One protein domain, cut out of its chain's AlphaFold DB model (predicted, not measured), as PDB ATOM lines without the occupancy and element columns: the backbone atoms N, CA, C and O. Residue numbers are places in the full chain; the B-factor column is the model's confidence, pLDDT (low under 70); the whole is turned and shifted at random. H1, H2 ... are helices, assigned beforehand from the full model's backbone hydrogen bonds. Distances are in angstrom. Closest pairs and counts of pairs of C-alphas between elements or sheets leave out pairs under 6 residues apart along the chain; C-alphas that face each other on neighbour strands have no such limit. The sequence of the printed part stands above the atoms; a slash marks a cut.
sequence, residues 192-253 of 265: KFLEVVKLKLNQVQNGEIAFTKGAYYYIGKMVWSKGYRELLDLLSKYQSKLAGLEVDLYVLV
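AT A GLANCE: This is residues 192 to 253 of the 265 residues of an uncharacterized protein of Leersia perrieri (UniProt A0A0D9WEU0). With little regular structure, this is a flat, open trace: helix H1 lies at one end of its length and helix H2 at the other, with a long winding link between them. After H2 the last stretch turns and runs back beside the second part of that link, and the two pair briefly. The printed part has 62 residues with two named helices, H1 then H2, and no named strand; it is all helix in class, though the named elements hold only 24 residues. It is loose, with a radius of gyration of the C-alphas of 14.5 A, and spans 37 by 29 by 14 A.

HOW THE PARTS SIT: H1, residues 192 to 205, and H2, residues 228 to 237, are apart. Residues 220 to 221 pair with residues 251 to 252, parallel. Residues 192 to 198, which belong to H1, stand free, and so do residues 236 to 243. In H1 and H2 every O i to N i+4 pair is within hydrogen-bond range.

IN THESE COORDINATES: H1 begins at C-alpha 192 (160.760, 167.668, 133.147) and is 20.0 A long from first to last C-alpha. H2, 14.1 A long, ends at C-alpha 237 (153.328, 194.681, 110.311).

THE WHOLE: The C-alphas farthest apart, of Asn 206 and Trp 224, are 39.5 A apart. The printed part has no cut. The link from H1 to H2 is long, with 22 residues. Mean pLDDT of the printed part is 73.5; residues 210, 212 to 225 and 246 to 253 are under 70.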
ATOM      1  N   LYS A 192     159.482 167.031 133.495       79.50
ATOM      2  CA  LYS A 192     160.760 167.668 133.147       79.50
ATOM      3  C   LYS A 192     160.583 169.044 132.495       79.50
ATOM      4  O   LYS A 192     161.348 169.960 132.782       79.50
ATOM      5  N   PHE A 193     159.537 169.248 131.685       78.94
ATOM      6  CA  PHE A 193     159.231 170.582 131.145       78.94
ATOM      7  C   PHE A 193     158.850 171.570 132.252       78.94
ATOM      8  O   PHE A 193     159.220 172.740 132.192       78.94
ATOM      9  N   LEU A 194     158.136 171.109 133.281       81.81
ATOM     10  CA  LEU A 194     157.753 171.941 134.422       81.81
ATOM     11  C   LEU A 194     158.941 172.214 135.353       81.81
ATOM     12  O   LEU A 194     158.995 173.268 135.983       81.81
ATOM     13  N   GLU A 195     159.902 171.295 135.444       83.31
ATOM     14  CA  GLU A 195     161.146 171.486 136.199       83.31
ATOM     15  C   GLU A 195     162.002 172.604 135.606       83.31
ATOM     16  O   GLU A 195     162.443 173.480 136.348       83.31
ATOM     17  N   VAL A 196     162.149 172.652 134.278       82.19
ATOM     18  CA  VAL A 196     162.847 173.753 133.592       82.19
ATOM     19  C   VAL A 196     162.210 175.104 133.927       82.19
ATOM     20  O   VAL A 196     162.920 176.066 134.219       82.19
ATOM     21  N   VAL A 197     160.874 175.174 133.957       79.62
ATOM     22  CA  VAL A 197     160.152 176.397 134.343       79.62
ATOM     23  C   VAL A 197     160.472 176.794 135.787       79.62
ATOM     24  O   VAL A 197     160.762 177.959 136.043       79.62
ATOM     25  N   LYS A 198     160.473 175.844 136.731       85.50
ATOM     26  CA  LYS A 198     160.823 176.120 138.137       85.50
ATOM     27  C   LYS A 198     162.259 176.622 138.285       85.50
ATOM     28  O   LYS A 198     162.483 177.587 139.008       85.50
ATOM     29  N   LEU A 199     163.213 176.006 137.582       85.38
ATOM     30  CA  LEU A 199     164.610 176.443 137.589       85.38
ATOM     31  C   LEU A 199     164.726 177.888 137.095       85.38
ATOM     32  O   LEU A 199     165.345 178.713 137.761       85.38
ATOM     33  N   LYS A 200     164.071 178.218 135.976       82.50
ATOM     34  CA  LYS A 200     164.076 179.579 135.423       82.50
ATOM     35  C   LYS A 200     163.411 180.597 136.348       82.50
ATOM     36  O   LYS A 200     163.931 181.698 136.492       82.50
ATOM     37  N   LEU A 201     162.315 180.235 137.017       82.38
ATOM     38  CA  LEU A 201     161.671 181.102 138.009       82.38
ATOM     39  C   LEU A 201     162.589 181.403 139.201       82.38
ATOM     40  O   LEU A 201     162.659 182.554 139.620       82.38
ATOM     41  N   ASN A 202     163.328 180.409 139.703       86.56
ATOM     42  CA  ASN A 202     164.285 180.611 140.794       86.56
ATOM     43  C   ASN A 202     165.431 181.552 140.389       86.56
ATOM     44  O   ASN A 202     165.816 182.406 141.180       86.56
ATOM     45  N   GLN A 203     165.938 181.445 139.153       83.88
ATOM     46  CA  GLN A 203     166.951 182.373 138.624       83.88
ATOM     47  C   GLN A 203     166.445 183.819 138.660       83.88
ATOM     48  O   GLN A 203     167.100 184.686 139.231       83.88
ATOM     49  N   VAL A 204     165.232 184.064 138.145       80.44
ATOM     50  CA  VAL A 204     164.619 185.404 138.181       80.44
ATOM     51  C   VAL A 204     164.438 185.903 139.618       80.44
ATOM     52  O   VAL A 204     164.726 187.063 139.901       80.44
ATOM     53  N   GLN A 205     163.984 185.044 140.537       84.62
ATOM     54  CA  GLN A 205     163.799 185.403 141.951       84.62
ATOM     55  C   GLN A 205     165.115 185.757 142.653       84.62
ATOM     56  O   GLN A 205     165.125 186.634 143.513       84.62
ATOM     57  N   ASN A 206     166.220 185.131 142.252       86.44
ATOM     58  CA  ASN A 206     167.560 185.421 142.762       86.44
ATOM     59  C   ASN A 206     168.219 186.639 142.086       86.44
ATOM     60  O   ASN A 206     169.382 186.932 142.355       86.44
ATOM     61  N   GLY A 207     167.500 187.351 141.211       81.19
ATOM     62  CA  GLY A 207     168.027 188.497 140.466       81.19
ATOM     63  C   GLY A 207     168.943 188.113 139.299       81.19
ATOM     64  O   GLY A 207     169.602 188.983 138.732       81.19
ATOM     65  N   GLU A 208     168.990 186.834 138.921       80.88
ATOM     66  CA  GLU A 208     169.744 186.359 137.764       80.88
ATOM     67  C   GLU A 208     168.955 186.562 136.464       80.88
ATOM     68  O   GLU A 208     167.725 186.449 136.402       80.88
ATOM     69  N   ILE A 209     169.683 186.806 135.374       72.69
ATOM     70  CA  ILE A 209     169.102 186.920 134.035       72.69
ATOM     71  C   ILE A 209     168.730 185.513 133.544       72.69
ATOM     72  O   ILE A 209     169.576 184.754 133.076       72.69
ATOM     73  N   ALA A 210     167.446 185.158 133.628       67.56
ATOM     74  CA  ALA A 210     166.961 183.860 133.155       67.56
ATOM     75  C   ALA A 210     166.951 183.732 131.619       67.56
ATOM     76  O   ALA A 210     167.132 182.623 131.101       67.56
ATOM     77  N   PHE A 211     166.761 184.850 130.907       70.00
ATOM     78  CA  PHE A 211     166.712 184.933 129.445       70.00
ATOM     79  C   PHE A 211     167.477 186.163 128.964       70.00
ATOM     80  O   PHE A 211     167.206 187.273 129.415       70.00
ATOM     81  N   THR A 212     168.412 185.975 128.036       66.56
ATOM     82  CA  THR A 212     169.286 187.048 127.538       66.56
ATOM     83  C   THR A 212     168.581 188.007 126.576       66.56
ATOM     84  O   THR A 212     169.004 189.151 126.470       66.56
ATOM     85  N   LYS A 213     167.500 187.562 125.919       67.19
ATOM     86  CA  LYS A 213     166.778 188.300 124.863       67.19
ATOM     87  C   LYS A 213     165.290 188.547 125.166       67.19
ATOM     88  O   LYS A 213     164.510 188.897 124.288       67.19
ATOM     89  N   GLY A 214     164.873 188.349 126.419       64.75
ATOM     90  CA  GLY A 214     163.460 188.348 126.824       64.75
ATOM     91  C   GLY A 214     162.790 186.968 126.721       64.75
ATOM     92  O   GLY A 214     163.405 185.990 126.310       64.75
ATOM     93  N   ALA A 215     161.528 186.869 127.154       61.72
ATOM     94  CA  ALA A 215     160.799 185.601 127.306       61.72
ATOM     95  C   ALA A 215     159.715 185.402 126.227       61.72
ATOM     96  O   ALA A 215     158.549 185.163 126.544       61.72
ATOM     97  N   TYR A 216     160.083 185.515 124.949       63.56
ATOM     98  CA  TYR A 216     159.157 185.335 123.826       63.56
ATOM     99  C   TYR A 216     159.478 184.050 123.068       63.56
ATOM    100  O   TYR A 216     160.482 183.963 122.369       63.56
ATOM    101  N   TYR A 217     158.607 183.049 123.205       63.94
ATOM    102  CA  TYR A 217     158.805 181.730 122.616       63.94
ATOM    103  C   TYR A 217     157.724 181.412 121.597       63.94
ATOM    104  O   TYR A 217     156.537 181.380 121.918       63.94
ATOM    105  N   TYR A 218     158.160 181.089 120.383       68.81
ATOM    106  CA  TYR A 218     157.322 180.448 119.384       68.81
ATOM    107  C   TYR A 218     157.836 179.035 119.128       68.81
ATOM    108  O   TYR A 218     158.855 178.840 118.467       68.81
ATOM    109  N   ILE A 219     157.147 178.043 119.693       68.75
ATOM    110  CA  ILE A 219     157.581 176.647 119.654       68.75
ATOM    111  C   ILE A 219     156.610 175.851 118.791       68.75
ATOM    112  O   ILE A 219     155.418 175.746 119.079       68.75
ATOM    113  N   GLY A 220     157.144 175.245 117.739       63.75
ATOM    114  CA  GLY A 220     156.391 174.381 116.848       63.75
ATOM    115  C   GLY A 220     157.311 173.551 115.964       63.75
ATOM    116  O   GLY A 220     158.495 173.849 115.797       63.75
ATOM    117  N   LYS A 221     156.750 172.495 115.371       65.62
ATOM    118  CA  LYS A 221     157.368 171.838 114.216       65.62
ATOM    119  C   LYS A 221     157.280 172.798 113.033       65.62
ATOM    120  O   LYS A 221     156.187 173.304 112.788       65.62
ATOM    121  N   MET A 222     158.365 172.982 112.282       64.56
ATOM    122  CA  MET A 222     158.399 173.865 111.106       64.56
ATOM    123  C   MET A 222     157.556 173.311 109.951       64.56
ATOM    124  O   MET A 222     158.050 172.671 109.029       64.56
ATOM    125  N   VAL A 223     156.247 173.513 110.030       65.12
ATOM    126  CA  VAL A 223     155.272 173.166 108.997       65.12
ATOM    127  C   VAL A 223     154.346 174.354 108.804       65.12
ATOM    128  O   VAL A 223     153.888 174.942 109.780       65.12
ATOM    129  N   TRP A 224     154.044 174.683 107.548       58.81
ATOM    130  CA  TRP A 224     153.253 175.858 107.161       58.81
ATOM    131  C   TRP A 224     151.947 176.016 107.947       58.81
ATOM    132  O   TRP A 224     151.619 177.103 108.406       58.81
ATOM    133  N   SER A 225     151.259 174.906 108.222       62.44
ATOM    134  CA  SER A 225     150.000 174.869 108.975       62.44
ATOM    135  C   SER A 225     150.117 175.253 110.454       62.44
ATOM    136  O   SER A 225     149.110 175.247 111.160       62.44
ATOM    137  N   LYS A 226     151.326 175.498 110.966       70.75
ATOM    138  CA  LYS A 226     151.548 175.898 112.356       70.75
ATOM    139  C   LYS A 226     151.518 177.402 112.567       70.75
ATOM    140  O   LYS A 226     151.716 177.780 113.704       70.75
ATOM    141  N   GLY A 227     151.248 178.222 111.551       74.25
ATOM    142  CA  GLY A 227     151.044 179.663 111.739       74.25
ATOM    143  C   GLY A 227     152.305 180.519 111.583       74.25
ATOM    144  O   GLY A 227     152.333 181.665 112.023       74.25
ATOM    145  N   TYR A 228     153.386 179.962 111.018       76.81
ATOM    146  CA  TYR A 228     154.657 180.688 110.877       76.81
ATOM    147  C   TYR A 228     154.540 181.893 109.947       76.81
ATOM    148  O   TYR A 228     155.190 182.903 110.189       76.81
ATOM    149  N   ARG A 229     153.719 181.800 108.895       78.50
ATOM    150  CA  ARG A 229     153.503 182.915 107.970       78.50
ATOM    151  C   ARG A 229     152.790 184.055 108.683       78.50
ATOM    152  O   ARG A 229     153.263 185.177 108.645       78.50
ATOM    153  N   GLU A 230     151.727 183.741 109.406       83.94
ATOM    154  CA  GLU A 230     150.948 184.690 110.192       83.94
ATOM    155  C   GLU A 230     151.811 185.350 111.272       83.94
ATOM    156  O   GLU A 230     151.709 186.555 111.490       83.94
ATOM    157  N   LEU A 231     152.710 184.589 111.907       82.25
ATOM    158  CA  LEU A 231     153.705 185.143 112.822       82.25
ATOM    159  C   LEU A 231     154.628 186.145 112.114       82.25
ATOM    160  O   LEU A 231     154.820 187.247 112.619       82.25
ATOM    161  N   LEU A 232     155.193 185.778 110.960       82.94
ATOM    162  CA  LEU A 232     156.082 186.655 110.191       82.94
ATOM    163  C   LEU A 232     155.355 187.910 109.685       82.94
ATOM    164  O   LEU A 232     155.898 189.008 109.794       82.94
ATOM    165  N   ASP A 233     154.118 187.770 109.211       85.62
ATOM    166  CA  ASP A 233     153.275 188.877 108.755       85.62
ATOM    167  C   ASP A 233     152.981 189.848 109.909       85.62
ATOM    168  O   ASP A 233     153.057 191.067 109.741       85.62
ATOM    169  N   LEU A 234     152.702 189.329 111.111       86.25
ATOM    170  CA  LEU A 234     152.516 190.146 112.311       86.25
ATOM    171  C   LEU A 234     153.812 190.850 112.731       86.25
ATOM    172  O   LEU A 234     153.780 192.047 113.024       86.25
ATOM    173  N   LEU A 235     154.947 190.146 112.731       83.75
ATOM    174  CA  LEU A 235     156.250 190.735 113.053       83.75
ATOM    175  C   LEU A 235     156.611 191.858 112.073       83.75
ATOM    176  O   LEU A 235     157.039 192.928 112.504       83.75
ATOM    177  N   SER A 236     156.367 191.653 110.777       83.94
ATOM    178  CA  SER A 236     156.574 192.670 109.743       83.94
ATOM    179  C   SER A 236     155.640 193.868 109.936       83.94
ATOM    180  O   SER A 236     156.095 195.011 109.996       83.94
ATOM    181  N   LYS A 237     154.338 193.626 110.135       88.69
ATOM    182  CA  LYS A 237     153.328 194.681 110.311       88.69
ATOM    183  C   LYS A 237     153.618 195.600 111.498       88.69
ATOM    184  O   LYS A 237     153.314 196.791 111.440       88.69
ATOM    185  N   TYR A 238     154.172 195.060 112.581       86.12
ATOM    186  CA  TYR A 238     154.443 195.809 113.808       86.12
ATOM    187  C   TYR A 238     155.930 196.126 114.018       86.12
ATOM    188  O   TYR A 238     156.290 196.596 115.094       86.12
ATOM    189  N   GLN A 239     156.781 195.958 113.001       81.88
ATOM    190  CA  GLN A 239     158.235 196.132 113.103       81.88
ATOM    191  C   GLN A 239     158.653 197.493 113.686       81.88
ATOM    192  O   GLN A 239     159.552 197.553 114.517       81.88
ATOM    193  N   SER A 240     157.976 198.583 113.313       82.50
ATOM    194  CA  SER A 240     158.269 199.928 113.838       82.50
ATOM    195  C   SER A 240     157.925 200.097 115.322       82.50
ATOM    196  O   SER A 240     158.543 200.905 116.006       82.50
ATOM    197  N   LYS A 241     156.958 199.323 115.833       83.75
ATOM    198  CA  LYS A 241     156.571 199.294 117.255       83.75
ATOM    199  C   LYS A 241     157.361 198.264 118.061       83.75
ATOM    200  O   LYS A 241     157.404 198.357 119.281       83.75
ATOM    201  N   LEU A 242     157.949 197.286 117.379       78.75
ATOM    202  CA  LEU A 242     158.760 196.207 117.938       78.75
ATOM    203  C   LEU A 242     160.259 196.433 117.677       78.75
ATOM    204  O   LEU A 242     161.040 195.486 117.727       78.75
ATOM    205  N   ALA A 243     160.671 197.669 117.378       72.31
ATOM    206  CA  ALA A 243     162.071 198.009 117.163       72.31
ATOM    207  C   ALA A 243     162.879 197.692 118.438       72.31
ATOM    208  O   ALA A 243     162.664 198.308 119.479       72.31
ATOM    209  N   GLY A 244     163.768 196.696 118.355       71.38
ATOM    210  CA  GLY A 244     164.541 196.173 119.490       71.38
ATOM    211  C   GLY A 244     164.001 194.877 120.112       71.38
ATOM    212  O   GLY A 244     164.608 194.372 121.051       71.38
ATOM    213  N   LEU A 245     162.894 194.317 119.606       72.81
ATOM    214  CA  LEU A 245     162.452 192.978 119.996       72.81
ATOM    215  C   LEU A 245     163.414 191.934 119.422       72.81
ATOM    216  O   LEU A 245     163.475 191.723 118.211       72.81
ATOM    217  N   GLU A 246     164.115 191.240 120.307       67.25
ATOM    218  CA  GLU A 246     164.894 190.064 119.956       67.25
ATOM    219  C   GLU A 246     164.054 188.801 120.195       67.25
ATOM    220  O   GLU A 246     163.437 188.634 121.246       67.25
ATOM    221  N   VAL A 247     163.989 187.914 119.200       64.06
ATOM    222  CA  VAL A 247     163.217 186.665 119.279       64.06
ATOM    223  C   VAL A 247     164.159 185.493 119.067       64.06
ATOM    224  O   VAL A 247     164.777 185.371 118.009       64.06
ATOM    225  N   ASP A 248     164.232 184.600 120.050       58.03
ATOM    226  CA  ASP A 248     164.901 183.317 119.872       58.03
ATOM    227  C   ASP A 248     163.930 182.315 119.238       58.03
ATOM    228  O   ASP A 248     162.967 181.840 119.850       58.03
ATOM    229  N   LEU A 249     164.185 181.995 117.971       59.31
ATOM    230  CA  LEU A 249     163.401 181.024 117.222       59.31
ATOM    231  C   LEU A 249     164.000 179.623 117.392       59.31
ATOM    232  O   LEU A 249     164.962 179.250 116.722       59.31
ATOM    233  N   TYR A 250     163.389 178.821 118.259       57.44
ATOM    234  CA  TYR A 250     163.751 177.414 118.424       57.44
ATOM    235  C   TYR A 250     162.934 176.558 117.463       57.44
ATOM    236  O   TYR A 250     161.773 176.224 117.709       57.44
ATOM    237  N   VAL A 251     163.551 176.210 116.338       48.09
ATOM    238  CA  VAL A 251     162.904 175.407 115.306       48.09
ATOM    239  C   VAL A 251     163.211 173.930 115.525       48.09
ATOM    240  O   VAL A 251     164.356 173.498 115.415       48.09
ATOM    241  N   LEU A 252     162.174 173.121 115.760       40.66
ATOM    242  CA  LEU A 252     162.278 171.664 115.644       40.66
ATOM    243  C   LEU A 252     162.239 171.304 114.150       40.66
ATOM    244  O   LEU A 252     161.190 171.000 113.572       40.66
ATOM    245  N   VAL A 253     163.397 171.439 113.503       32.75
ATOM    246  CA  VAL A 253     163.594 171.128 112.087       32.75
ATOM    247  C   VAL A 253     163.696 169.612 111.932       32.75
ATOM    248  O   VAL A 253     164.711 169.006 112.259       32.75
TER     249      VAL A 253